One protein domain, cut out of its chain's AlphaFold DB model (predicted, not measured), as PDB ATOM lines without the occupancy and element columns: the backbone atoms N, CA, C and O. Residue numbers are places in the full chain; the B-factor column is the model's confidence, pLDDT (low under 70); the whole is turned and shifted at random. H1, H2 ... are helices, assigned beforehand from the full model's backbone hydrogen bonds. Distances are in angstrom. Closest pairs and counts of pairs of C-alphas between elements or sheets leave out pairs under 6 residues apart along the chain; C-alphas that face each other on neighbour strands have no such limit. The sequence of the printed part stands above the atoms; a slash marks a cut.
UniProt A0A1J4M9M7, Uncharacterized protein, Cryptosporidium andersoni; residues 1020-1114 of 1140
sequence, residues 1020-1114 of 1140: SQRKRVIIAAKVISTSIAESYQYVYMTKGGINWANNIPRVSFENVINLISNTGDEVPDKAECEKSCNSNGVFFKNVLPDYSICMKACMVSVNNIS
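Overview. This is residues 1020 to 1114 of the 1140 residues of an uncharacterized protein of Cryptosporidium andersoni (UniProt A0A1J4M9M7). Helices H4 and H6 pack on the long H1, H5 packs on H6, and H2 and H3 form a head at H1's far end. The printed part has 95 residues with six named helices, all helix. It is compact, radius of gyration of the C-alphas 13.6 A, spanning 41 by 33 by 20 A.

Along the chain. H1, residues 1020 to 1039, 28.4 A, begins at C-alpha (371.661, 421.786, 372.817). H2 is 1041 to 1047, H3 1049 to 1053, H4 1061 to 1069, H5 1078 to 1085, H6 1099 to 1106, ending at (368.797, 434.347, 376.285).

Arrangement. H1 touches H6 with 1027 to 1036 alone, closest C-alphas 1028 and 1105, 4.7 A, at a shallow tilt of 28 degrees. It touches H4 with 1021 to 1029 alone, closest C-alphas 1025 and 1065, 5.7 A. H5 touches H6, closest C-alphas 1085 and 1102, 5.7 A. Each helix's O i to N i+4 pairs are within hydrogen-bond range.

Size, cuts and confidence. The printed part has no cut; the link H5 to H6 is long; 29 residues, among them 1087 to 1097, have pLDDT under 70.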
ATOM      1  N   SER A1020     371.500 420.396 373.289       81.44
ATOM      2  CA  SER A1020     371.661 421.786 372.817       81.44
ATOM      3  C   SER A1020     371.304 422.764 373.937       81.44
ATOM      4  O   SER A1020     372.120 423.589 374.354       81.44
ATOM      5  N   GLN A1021     370.121 422.568 374.522       84.50
ATOM      6  CA  GLN A1021     369.614 423.358 375.639       84.50
ATOM      7  C   GLN A1021     370.531 423.266 376.866       84.50
ATOM      8  O   GLN A1021     370.870 424.290 377.446       84.50
ATOM      9  N   ARG A1022     371.034 422.077 377.231       85.62
ATOM     10  CA  ARG A1022     371.989 421.906 378.350       85.62
ATOM     11  C   ARG A1022     373.259 422.735 378.180       85.62
ATOM     12  O   ARG A1022     373.720 423.347 379.143       85.62
ATOM     13  N   LYS A1023     373.815 422.784 376.964       84.81
ATOM     14  CA  LYS A1023     374.973 423.636 376.653       84.81
ATOM     15  C   LYS A1023     374.613 425.114 376.791       84.81
ATOM     16  O   LYS A1023     375.325 425.837 377.485       84.81
ATOM     17  N   ARG A1024     373.485 425.544 376.207       84.12
ATOM     18  CA  ARG A1024     372.978 426.922 376.332       84.12
ATOM     19  C   ARG A1024     372.754 427.321 377.798       84.12
ATOM     20  O   ARG A1024     373.192 428.399 378.174       84.12
ATOM     21  N   VAL A1025     372.215 426.445 378.653       86.38
ATOM     22  CA  VAL A1025     372.063 426.677 380.107       86.38
ATOM     23  C   VAL A1025     373.407 426.908 380.797       86.38
ATOM     24  O   VAL A1025     373.554 427.876 381.540       86.38
ATOM     25  N   ILE A1026     374.410 426.056 380.552       84.50
ATOM     26  CA  ILE A1026     375.741 426.207 381.168       84.50
ATOM     27  C   ILE A1026     376.406 427.523 380.737       84.50
ATOM     28  O   ILE A1026     377.068 428.174 381.547       84.50
ATOM     29  N   ILE A1027     376.230 427.937 379.480       82.12
ATOM     30  CA  ILE A1027     376.793 429.194 378.978       82.12
ATOM     31  C   ILE A1027     376.006 430.402 379.516       82.12
ATOM     32  O   ILE A1027     376.617 431.337 380.029       82.12
ATOM     33  N   ALA A1028     374.672 430.371 379.489       83.19
ATOM     34  CA  ALA A1028     373.820 431.421 380.046       83.19
ATOM     35  C   ALA A1028     374.101 431.645 381.541       83.19
ATOM     36  O   ALA A1028     374.238 432.787 381.972       83.19
ATOM     37  N   ALA A1029     374.317 430.578 382.322       85.06
ATOM     38  CA  ALA A1029     374.714 430.680 383.728       85.06
ATOM     39  C   ALA A1029     376.047 431.434 383.922       85.06
ATOM     40  O   ALA A1029     376.179 432.211 384.872       85.06
ATOM     41  N   LYS A1030     377.021 431.262 383.010       82.38
ATOM     42  CA  LYS A1030     378.285 432.026 383.007       82.38
ATOM     43  C   LYS A1030     378.072 433.486 382.612       82.38
ATOM     44  O   LYS A1030     378.599 434.366 383.287       82.38
ATOM     45  N   VAL A1031     377.289 433.750 381.563       80.81
ATOM     46  CA  VAL A1031     376.986 435.112 381.079       80.81
ATOM     47  C   VAL A1031     376.266 435.925 382.154       80.81
ATOM     48  O   VAL A1031     376.688 437.040 382.457       80.81
ATOM     49  N   ILE A1032     375.250 435.341 382.798       79.06
ATOM     50  CA  ILE A1032     374.540 435.944 383.933       79.06
ATOM     51  C   ILE A1032     375.516 436.233 385.075       79.06
ATOM     52  O   ILE A1032     375.605 437.367 385.537       79.06
ATOM     53  N   SER A1033     376.289 435.232 385.502       78.69
ATOM     54  CA  SER A1033     377.198 435.382 386.645       78.69
ATOM     55  C   SER A1033     378.292 436.424 386.404       78.69
ATOM     56  O   SER A1033     378.641 437.150 387.329       78.69
ATOM     57  N   THR A1034     378.804 436.522 385.174       75.00
ATOM     58  CA  THR A1034     379.802 437.530 384.780       75.00
ATOM     59  C   THR A1034     379.182 438.924 384.771       75.00
ATOM     60  O   THR A1034     379.712 439.829 385.403       75.00
ATOM     61  N   SER A1035     378.006 439.077 384.152       76.31
ATOM     62  CA  SER A1035     377.330 440.378 384.053       76.31
ATOM     63  C   SER A1035     376.901 440.919 385.423       76.31
ATOM     64  O   SER A1035     377.027 442.112 385.677       76.31
ATOM     65  N   ILE A1036     376.435 440.059 386.340       73.75
ATOM     66  CA  ILE A1036     376.137 440.480 387.719       73.75
ATOM     67  C   ILE A1036     377.438 440.814 388.471       73.75
ATOM     68  O   ILE A1036     377.476 441.801 389.200       73.75
ATOM     69  N   ALA A1037     378.519 440.044 388.296       70.38
ATOM     70  CA  ALA A1037     379.800 440.350 388.941       70.38
ATOM     71  C   ALA A1037     380.364 441.716 388.505       70.38
ATOM     72  O   ALA A1037     380.883 442.444 389.347       70.38
ATOM     73  N   GLU A1038     380.212 442.080 387.228       70.25
ATOM     74  CA  GLU A1038     380.559 443.403 386.692       70.25
ATOM     75  C   GLU A1038     379.653 444.502 387.272       70.25
ATOM     76  O   GLU A1038     380.148 445.430 387.913       70.25
ATOM     77  N   SER A1039     378.325 444.376 387.140       70.38
ATOM     78  CA  SER A1039     377.371 445.403 387.597       70.38
ATOM     79  C   SER A1039     377.375 445.637 389.117       70.38
ATOM     80  O   SER A1039     377.055 446.735 389.567       70.38
ATOM     81  N   TYR A1040     377.742 444.633 389.923       68.12
ATOM     82  CA  TYR A1040     377.706 444.703 391.393       68.12
ATOM     83  C   TYR A1040     379.100 444.729 392.050       68.12
ATOM     84  O   TYR A1040     379.209 444.645 393.278       68.12
ATOM     85  N   GLN A1041     380.174 444.925 391.275       66.81
ATOM     86  CA  GLN A1041     381.551 444.956 391.789       66.81
ATOM     87  C   GLN A1041     381.769 446.041 392.866       66.81
ATOM     88  O   GLN A1041     382.467 445.816 393.854       66.81
ATOM     89  N   TYR A1042     381.112 447.199 392.735       63.66
ATOM     90  CA  TYR A1042     381.144 448.272 393.739       63.66
ATOM     91  C   TYR A1042     380.550 447.845 395.095       63.66
ATOM     92  O   TYR A1042     381.088 448.180 396.154       63.66
ATOM     93  N   VAL A1043     379.463 447.064 395.085       63.09
ATOM     94  CA  VAL A1043     378.822 446.545 396.306       63.09
ATOM     95  C   VAL A1043     379.756 445.570 397.023       63.09
ATOM     96  O   VAL A1043     379.871 445.612 398.246       63.09
ATOM     97  N   TYR A1044     380.473 444.739 396.261       59.44
ATOM     98  CA  TYR A1044     381.522 443.873 396.795       59.44
ATOM     99  C   TYR A1044     382.640 444.685 397.465       59.44
ATOM    100  O   TYR A1044     382.924 444.468 398.643       59.44
ATOM    101  N   MET A1045     383.214 445.662 396.749       56.78
ATOM    102  CA  MET A1045     384.318 446.501 397.241       56.78
ATOM    103  C   MET A1045     383.966 447.302 398.503       56.78
ATOM    104  O   MET A1045     384.845 447.565 399.318       56.78
ATOM    105  N   THR A1046     382.701 447.705 398.666       58.28
ATOM    106  CA  THR A1046     382.262 448.560 399.783       58.28
ATOM    107  C   THR A1046     381.675 447.803 400.973       58.28
ATOM    108  O   THR A1046     381.825 448.271 402.102       58.28
ATOM    109  N   LYS A1047     381.002 446.663 400.759       60.22
ATOM    110  CA  LYS A1047     380.264 445.955 401.825       60.22
ATOM    111  C   LYS A1047     380.930 444.660 402.302       60.22
ATOM    112  O   LYS A1047     380.934 444.422 403.509       60.22
ATOM    113  N   GLY A1048     381.491 443.863 401.385       61.22
ATOM    114  CA  GLY A1048     382.160 442.577 401.651       61.22
ATOM    115  C   GLY A1048     381.290 441.472 402.287       61.22
ATOM    116  O   GLY A1048     380.219 441.736 402.837       61.22
ATOM    117  N   GLY A1049     381.761 440.219 402.218       73.06
ATOM    118  CA  GLY A1049     381.226 439.077 402.980       73.06
ATOM    119  C   GLY A1049     379.704 438.895 402.897       73.06
ATOM    120  O   GLY A1049     379.108 439.034 401.826       73.06
ATOM    121  N   ILE A1050     379.060 438.623 404.036       73.25
ATOM    122  CA  ILE A1050     377.597 438.463 404.128       73.25
ATOM    123  C   ILE A1050     376.823 439.694 403.618       73.25
ATOM    124  O   ILE A1050     375.768 439.564 402.996       73.25
ATOM    125  N   ASN A1051     377.354 440.907 403.806       68.75
ATOM    126  CA  ASN A1051     376.686 442.124 403.342       68.75
ATOM    127  C   ASN A1051     376.719 442.245 401.813       68.75
ATOM    128  O   ASN A1051     375.755 442.737 401.227       68.75
ATOM    129  N   TRP A1052     377.780 441.777 401.153       75.19
ATOM    130  CA  TRP A1052     377.793 441.610 399.699       75.19
ATOM    131  C   TRP A1052     376.782 440.542 399.262       75.19
ATOM    132  O   TRP A1052     375.934 440.825 398.415       75.19
ATOM    133  N   ALA A1053     376.804 439.365 399.895       73.38
ATOM    134  CA  ALA A1053     375.932 438.237 399.560       73.38
ATOM    135  C   ALA A1053     374.426 438.564 399.663       73.38
ATOM    136  O   ALA A1053     373.628 438.023 398.894       73.38
ATOM    137  N   ASN A1054     374.051 439.478 400.567       75.19
ATOM    138  CA  ASN A1054     372.682 439.970 400.760       75.19
ATOM    139  C   ASN A1054     372.274 441.118 399.810       75.19
ATOM    140  O   ASN A1054     371.123 441.538 399.828       75.19
ATOM    141  N   ASN A1055     373.202 441.673 399.021       73.38
ATOM    142  CA  ASN A1055     372.958 442.825 398.135       73.38
ATOM    143  C   ASN A1055     373.170 442.510 396.638       73.38
ATOM    144  O   ASN A1055     373.054 443.414 395.810       73.38
ATOM    145  N   ILE A1056     373.472 441.258 396.278       71.88
ATOM    146  CA  ILE A1056     373.556 440.795 394.882       71.88
ATOM    147  C   ILE A1056     372.252 440.108 394.431       71.88
ATOM    148  O   ILE A1056     371.664 439.360 395.216       71.88
ATOM    149  N   PRO A1057     371.807 440.288 393.171       74.06
ATOM    150  CA  PRO A1057     370.707 439.515 392.600       74.06
ATOM    151  C   PRO A1057     371.005 438.015 392.639       74.06
ATOM    152  O   PRO A1057     372.060 437.569 392.182       74.06
ATOM    153  N   ARG A1058     370.064 437.227 393.166       72.94
ATOM    154  CA  ARG A1058     370.187 435.769 393.247       72.94
ATOM    155  C   ARG A1058     369.498 435.109 392.059       72.94
ATOM    156  O   ARG A1058     368.296 435.251 391.868       72.94
ATOM    157  N   VAL A1059     370.268 434.355 391.277       75.31
ATOM    158  CA  VAL A1059     369.773 433.605 390.116       75.31
ATOM    159  C   VAL A1059     370.010 432.120 390.354       75.31
ATOM    160  O   VAL A1059     371.155 431.669 390.354       75.31
ATOM    161  N   SER A1060     368.936 431.355 390.563       80.62
ATOM    162  CA  SER A1060     369.033 429.900 390.702       80.62
ATOM    163  C   SER A1060     369.394 429.240 389.367       80.62
ATOM    164  O   SER A1060     369.096 429.757 388.288       80.62
ATOM    165  N   PHE A1061     370.006 428.057 389.422       81.00
ATOM    166  CA  PHE A1061     370.310 427.289 388.212       81.00
ATOM    167  C   PHE A1061     369.034 426.818 387.483       81.00
ATOM    168  O   PHE A1061     369.004 426.770 386.255       81.00
ATOM    169  N   GLU A1062     367.955 426.542 388.224       82.12
ATOM    170  CA  GLU A1062     366.649 426.174 387.662       82.12
ATOM    171  C   GLU A1062     366.011 427.319 386.868       82.12
ATOM    172  O   GLU A1062     365.451 427.096 385.798       82.12
ATOM    173  N   ASN A1063     366.203 428.562 387.306       80.19
ATOM    174  CA  ASN A1063     365.758 429.726 386.555       80.19
ATOM    175  C   ASN A1063     366.455 429.824 385.187       80.19
ATOM    176  O   ASN A1063     365.803 430.108 384.183       80.19
ATOM    177  N   VAL A1064     367.759 429.529 385.120       81.62
ATOM    178  CA  VAL A1064     368.507 429.488 383.848       81.62
ATOM    179  C   VAL A1064     368.019 428.344 382.952       81.62
ATOM    180  O   VAL A1064     367.918 428.525 381.740       81.62
ATOM    181  N   ILE A1065     367.663 427.188 383.527       82.69
ATOM    182  CA  ILE A1065     367.022 426.088 382.786       82.69
ATOM    183  C   ILE A1065     365.704 426.556 382.165       82.69
ATOM    184  O   ILE A1065     365.514 426.361 380.965       82.69
ATOM    185  N   ASN A1066     364.849 427.222 382.944       81.38
ATOM    186  CA  ASN A1066     363.541 427.704 382.498       81.38
ATOM    187  C   ASN A1066     363.643 428.780 381.400       81.38
ATOM    188  O   ASN A1066     362.848 428.773 380.462       81.38
ATOM    189  N   LEU A1067     364.639 429.677 381.468       80.69
ATOM    190  CA  LEU A1067     364.910 430.640 380.391       80.69
ATOM    191  C   LEU A1067     365.183 429.923 379.067       80.69
ATOM    192  O   LEU A1067     364.599 430.260 378.042       80.69
ATOM    193  N   ILE A1068     366.067 428.926 379.090       83.69
ATOM    194  CA  ILE A1068     366.500 428.239 377.875       83.69
ATOM    195  C   ILE A1068     365.427 427.274 377.358       83.69
ATOM    196  O   ILE A1068     365.186 427.253 376.153       83.69
ATOM    197  N   SER A1069     364.727 426.534 378.227       79.94
ATOM    198  CA  SER A1069     363.668 425.600 377.804       79.94
ATOM    199  C   SER A1069     362.520 426.287 377.065       79.94
ATOM    200  O   SER A1069     361.922 425.688 376.176       79.94
ATOM    201  N   ASN A1070     362.240 427.549 377.400       75.25
ATOM    202  CA  ASN A1070     361.179 428.341 376.776       75.25
ATOM    203  C   ASN A1070     361.584 428.935 375.413       75.25
ATOM    204  O   ASN A1070     360.750 429.532 374.741       75.25
ATOM    205  N   THR A1071     362.846 428.763 375.003       70.00
ATOM    206  CA  THR A1071     363.437 429.322 373.770       70.00
ATOM    207  C   THR A1071     363.831 428.246 372.752       70.00
ATOM    208  O   THR A1071     364.750 428.435 371.958       70.00
ATOM    209  N   GLY A1072     363.186 427.077 372.825       68.06
ATOM    210  CA  GLY A1072     363.375 425.983 371.873       68.06
ATOM    211  C   GLY A1072     364.787 425.385 371.841       68.06
ATOM    212  O   GLY A1072     365.540 425.432 372.819       68.06
ATOM    213  N   ASP A1073     365.112 424.764 370.706       65.69
ATOM    214  CA  ASP A1073     366.349 423.996 370.493       65.69
ATOM    215  C   ASP A1073     367.419 424.777 369.723       65.69
ATOM    216  O   ASP A1073     368.620 424.496 369.851       65.69
ATOM    217  N   GLU A1074     366.970 425.760 368.945       70.94
ATOM    218  CA  GLU A1074     367.793 426.669 368.159       70.94
ATOM    219  C   GLU A1074     368.243 427.873 369.007       70.94
ATOM    220  O   GLU A1074     368.119 427.891 370.238       70.94
ATOM    221  N   VAL A1075     368.851 428.865 368.360       71.25
ATOM    222  CA  VAL A1075     369.109 430.161 368.992       71.25
ATOM    223  C   VAL A1075     367.823 430.973 368.845       71.25
ATOM    224  O   VAL A1075     367.437 431.204 367.701       71.25
ATOM    225  N   PRO A1076     367.167 431.400 369.938       75.56
ATOM    226  CA  PRO A1076     365.982 432.237 369.842       75.56
ATOM    227  C   PRO A1076     366.286 433.498 369.054       75.56
ATOM    228  O   PRO A1076     367.373 434.082 369.175       75.56
ATOM    229  N   ASP A1077     365.302 433.941 368.281       79.94
ATOM    230  CA  ASP A1077     365.388 435.258 367.682       79.94
ATOM    231  C   ASP A1077     365.296 436.355 368.760       79.94
ATOM    232  O   ASP A1077     365.042 436.121 369.951       79.94
ATOM    233  N   LYS A1078     365.549 437.600 368.346       81.00
ATOM    234  CA  LYS A1078     365.511 438.732 369.272       81.00
ATOM    235  C   LYS A1078     364.124 438.885 369.908       81.00
ATOM    236  O   LYS A1078     364.072 439.176 371.094       81.00
ATOM    237  N   ALA A1079     363.034 438.642 369.181       79.38
ATOM    238  CA  ALA A1079     361.669 438.826 369.669       79.38
ATOM    239  C   ALA A1079     361.257 437.753 370.697       79.38
ATOM    240  O   ALA A1079     360.600 438.076 371.689       79.38
ATOM    241  N   GLU A1080     361.683 436.500 370.528       79.44
ATOM    242  CA  GLU A1080     361.495 435.433 371.523       79.44
ATOM    243  C   GLU A1080     362.223 435.746 372.836       79.44
ATOM    244  O   GLU A1080     361.665 435.567 373.929       79.44
ATOM    245  N   CYS A1081     363.445 436.278 372.744       81.56
ATOM    246  CA  CYS A1081     364.172 436.753 373.914       81.56
ATOM    247  C   CYS A1081     363.539 437.997 374.532       81.56
ATOM    248  O   CYS A1081     363.360 438.029 375.747       81.56
ATOM    249  N   GLU A1082     363.125 438.982 373.732       81.44
ATOM    250  CA  GLU A1082     362.437 440.176 374.228       81.44
ATOM    251  C   GLU A1082     361.149 439.796 374.961       81.44
ATOM    252  O   GLU A1082     360.914 440.300 376.055       81.44
ATOM    253  N   LYS A1083     360.365 438.845 374.438       78.88
ATOM    254  CA  LYS A1083     359.169 438.296 375.096       78.88
ATOM    255  C   LYS A1083     359.496 437.582 376.412       78.88
ATOM    256  O   LYS A1083     358.785 437.770 377.399       78.88
ATOM    257  N   SER A1084     360.565 436.787 376.441       73.94
ATOM    258  CA  SER A1084     360.999 436.041 377.634       73.94
ATOM    259  C   SER A1084     361.573 436.948 378.731       73.94
ATOM    260  O   SER A1084     361.396 436.672 379.921       73.94
ATOM    261  N   CYS A1085     362.227 438.037 378.323       77.56
ATOM    262  CA  CYS A1085     362.916 438.996 379.182       77.56
ATOM    263  C   CYS A1085     362.109 440.252 379.522       77.56
ATOM    264  O   CYS A1085     362.544 441.005 380.384       77.56
ATOM    265  N   ASN A1086     360.969 440.516 378.877       77.56
ATOM    266  CA  ASN A1086     360.117 441.663 379.208       77.56
ATOM    267  C   ASN A1086     359.670 441.606 380.679       77.56
ATOM    268  O   ASN A1086     359.540 440.520 381.241       77.56
ATOM    269  N   SER A1087     359.342 442.749 381.283       57.22
ATOM    270  CA  SER A1087     358.909 442.859 382.685       57.22
ATOM    271  C   SER A1087     357.695 441.992 383.040       57.22
ATOM    272  O   SER A1087     357.516 441.599 384.192       57.22
ATOM    273  N   ASN A1088     356.883 441.642 382.040       56.06
ATOM    274  CA  ASN A1088     355.749 440.732 382.175       56.06
ATOM    275  C   ASN A1088     356.079 439.244 381.957       56.06
ATOM    276  O   ASN A1088     355.240 438.406 382.298       56.06
ATOM    277  N   GLY A1089     357.261 438.926 381.424       56.19
ATOM    278  CA  GLY A1089     357.728 437.581 381.102       56.19
ATOM    279  C   GLY A1089     358.066 436.734 382.333       56.19
ATOM    280  O   GLY A1089     358.477 437.239 383.380       56.19
ATOM    281  N   VAL A1090     357.907 435.415 382.187       56.03
ATOM    282  CA  VAL A1090     358.023 434.420 383.273       56.03
ATOM    283  C   VAL A1090     359.402 434.427 383.946       56.03
ATOM    284  O   VAL A1090     359.508 434.138 385.135       56.03
ATOM    285  N   PHE A1091     360.462 434.778 383.214       57.25
ATOM    286  CA  PHE A1091     361.814 434.847 383.766       57.25
ATOM    287  C   PHE A1091     362.113 436.195 384.441       57.25
ATOM    288  O   PHE A1091     362.700 436.225 385.519       57.25
ATOM    289  N   PHE A1092     361.666 437.322 383.879       54.34
ATOM    290  CA  PHE A1092     361.923 438.631 384.491       54.34
ATOM    291  C   PHE A1092     361.193 438.802 385.831       54.34
ATOM    292  O   PHE A1092     361.790 439.260 386.803       54.34
ATOM    293  N   LYS A1093     359.936 438.341 385.922       54.25
ATOM    294  CA  LYS A1093     359.127 438.392 387.157       54.25
ATOM    295  C   LYS A1093     359.738 437.658 388.356       54.25
ATOM    296  O   LYS A1093     359.374 437.967 389.484       54.25
ATOM    297  N   ASN A1094     360.628 436.692 388.119       49.62
ATOM    298  CA  ASN A1094     361.066 435.735 389.137       49.62
ATOM    299  C   ASN A1094     362.579 435.757 389.436       49.62
ATOM    300  O   ASN A1094     363.005 435.053 390.350       49.62
ATOM    301  N   VAL A1095     363.411 436.455 388.645       55.84
ATOM    302  CA  VAL A1095     364.849 436.101 388.563       55.84
ATOM    303  C   VAL A1095     365.824 437.268 388.396       55.84
ATOM    304  O   VAL A1095     366.819 437.336 389.115       55.84
ATOM    305  N   LEU A1096     365.616 438.133 387.403       59.16
ATOM    306  CA  LEU A1096     366.616 439.117 386.981       59.16
ATOM    307  C   LEU A1096     365.954 440.476 386.725       59.16
ATOM    308  O   LEU A1096     365.237 440.597 385.738       59.16
ATOM    309  N   PRO A1097     366.226 441.506 387.552       55.97
ATOM    310  CA  PRO A1097     365.701 442.855 387.334       55.97
ATOM    311  C   PRO A1097     366.436 443.617 386.215       55.97
ATOM    312  O   PRO A1097     366.032 444.720 385.859       55.97
ATOM    313  N   ASP A1098     367.524 443.061 385.667       71.62
ATOM    314  CA  ASP A1098     368.283 443.663 384.570       71.62
ATOM    315  C   ASP A1098     367.922 443.002 383.232       71.62
ATOM    316  O   ASP A1098     368.290 441.859 382.932       71.62
ATOM    317  N   TYR A1099     367.205 443.768 382.411       79.25
ATOM    318  CA  TYR A1099     366.739 443.362 381.088       79.25
ATOM    319  C   TYR A1099     367.902 443.047 380.144       79.25
ATOM    320  O   TYR A1099     367.833 442.098 379.364       79.25
ATOM    321  N   SER A1100     369.005 443.793 380.250       77.56
ATOM    322  CA  SER A1100     370.186 443.598 379.411       77.56
ATOM    323  C   SER A1100     370.899 442.284 379.736       77.56
ATOM    324  O   SER A1100     371.338 441.590 378.818       77.56
ATOM    325  N   ILE A1101     370.956 441.895 381.017       77.69
ATOM    326  CA  ILE A1101     371.534 440.614 381.450       77.69
ATOM    327  C   ILE A1101     370.662 439.454 380.971       77.69
ATOM    328  O   ILE A1101     371.193 438.482 380.432       77.69
ATOM    329  N   CYS A1102     369.334 439.566 381.096       81.19
ATOM    330  CA  CYS A1102     368.416 438.560 380.564       81.19
ATOM    331  C   CYS A1102     368.570 438.397 379.044       81.19
ATOM    332  O   CYS A1102     368.787 437.283 378.568       81.19
ATOM    333  N   MET A1103     368.532 439.499 378.286       83.00
ATOM    334  CA  MET A1103     368.652 439.474 376.825       83.00
ATOM    335  C   MET A1103     369.980 438.860 376.373       83.00
ATOM    336  O   MET A1103     369.985 437.962 375.529       83.00
ATOM    337  N   LYS A1104     371.100 439.272 376.990       80.38
ATOM    338  CA  LYS A1104     372.428 438.688 376.740       80.38
ATOM    339  C   LYS A1104     372.460 437.186 377.017       80.38
ATOM    340  O   LYS A1104     373.076 436.463 376.244       80.38
ATOM    341  N   ALA A1105     371.824 436.723 378.095       81.50
ATOM    342  CA  ALA A1105     371.797 435.314 378.495       81.50
ATOM    343  C   ALA A1105     370.867 434.449 377.626       81.50
ATOM    344  O   ALA A1105     371.167 433.283 377.373       81.50
ATOM    345  N   CYS A1106     369.760 435.017 377.152       81.38
ATOM    346  CA  CYS A1106     368.797 434.347 376.285       81.38
ATOM    347  C   CYS A1106     369.351 434.138 374.865       81.38
ATOM    348  O   CYS A1106     369.348 433.013 374.354       81.38
ATOM    349  N   MET A1107     369.917 435.202 374.275       79.44
ATOM    350  CA  MET A1107     370.497 435.218 372.922       79.44
ATOM    351  C   MET A1107     371.838 434.465 372.805       79.44
ATOM    352  O   MET A1107     372.506 434.525 371.770       79.44
ATOM    353  N   VAL A1108     372.267 433.752 373.851       76.19
ATOM    354  CA  VAL A1108     373.471 432.916 373.812       76.19
ATOM    355  C   VAL A1108     373.289 431.785 372.801       76.19
ATOM    356  O   VAL A1108     372.533 430.832 373.028       76.19
ATOM    357  N   SER A1109     374.054 431.851 371.711       62.94
ATOM    358  CA  SER A1109     374.211 430.737 370.779       62.94
ATOM    359  C   SER A1109     375.285 429.754 371.253       62.94
ATOM    360  O   SER A1109     376.255 430.124 371.919       62.94
ATOM    361  N   VAL A1110     375.156 428.494 370.836       56.34
ATOM    362  CA  VAL A1110     376.186 427.458 371.042       56.34
ATOM    363  C   VAL A1110     377.471 427.764 370.243       56.34
ATOM    364  O   VAL A1110     378.541 427.281 370.600       56.34
ATOM    365  N   ASN A1111     377.384 428.601 369.199       48.00
ATOM    366  CA  ASN A1111     378.470 428.875 368.250       48.00
ATOM    367  C   ASN A1111     379.260 430.169 368.549       48.00
ATOM    368  O   ASN A1111     380.384 430.320 368.066       48.00
ATOM    369  N   ASN A1112     378.719 431.077 369.375       51.56
ATOM    370  CA  ASN A1112     379.355 432.357 369.733       51.56
ATOM    371  C   ASN A1112     380.610 432.195 370.615       51.56
ATOM    372  O   ASN A1112     381.269 433.184 370.914       51.56
ATOM    373  N   ILE A1113     380.965 430.968 371.014       47.50
ATOM    374  CA  ILE A1113     382.188 430.652 371.769       47.50
ATOM    375  C   ILE A1113     383.107 429.771 370.911       47.50
ATOM    376  O   ILE A1113     383.465 428.650 371.265       47.50
ATOM    377  N   SER A1114     383.460 430.290 369.735       38.62
ATOM    378  CA  SER A1114     384.510 429.744 368.861       38.62
ATOM    379  C   SER A1114     385.816 430.554 368.915       38.62
ATOM    380  O   SER A1114     386.837 430.077 368.430       38.62
TER     381      SER A1114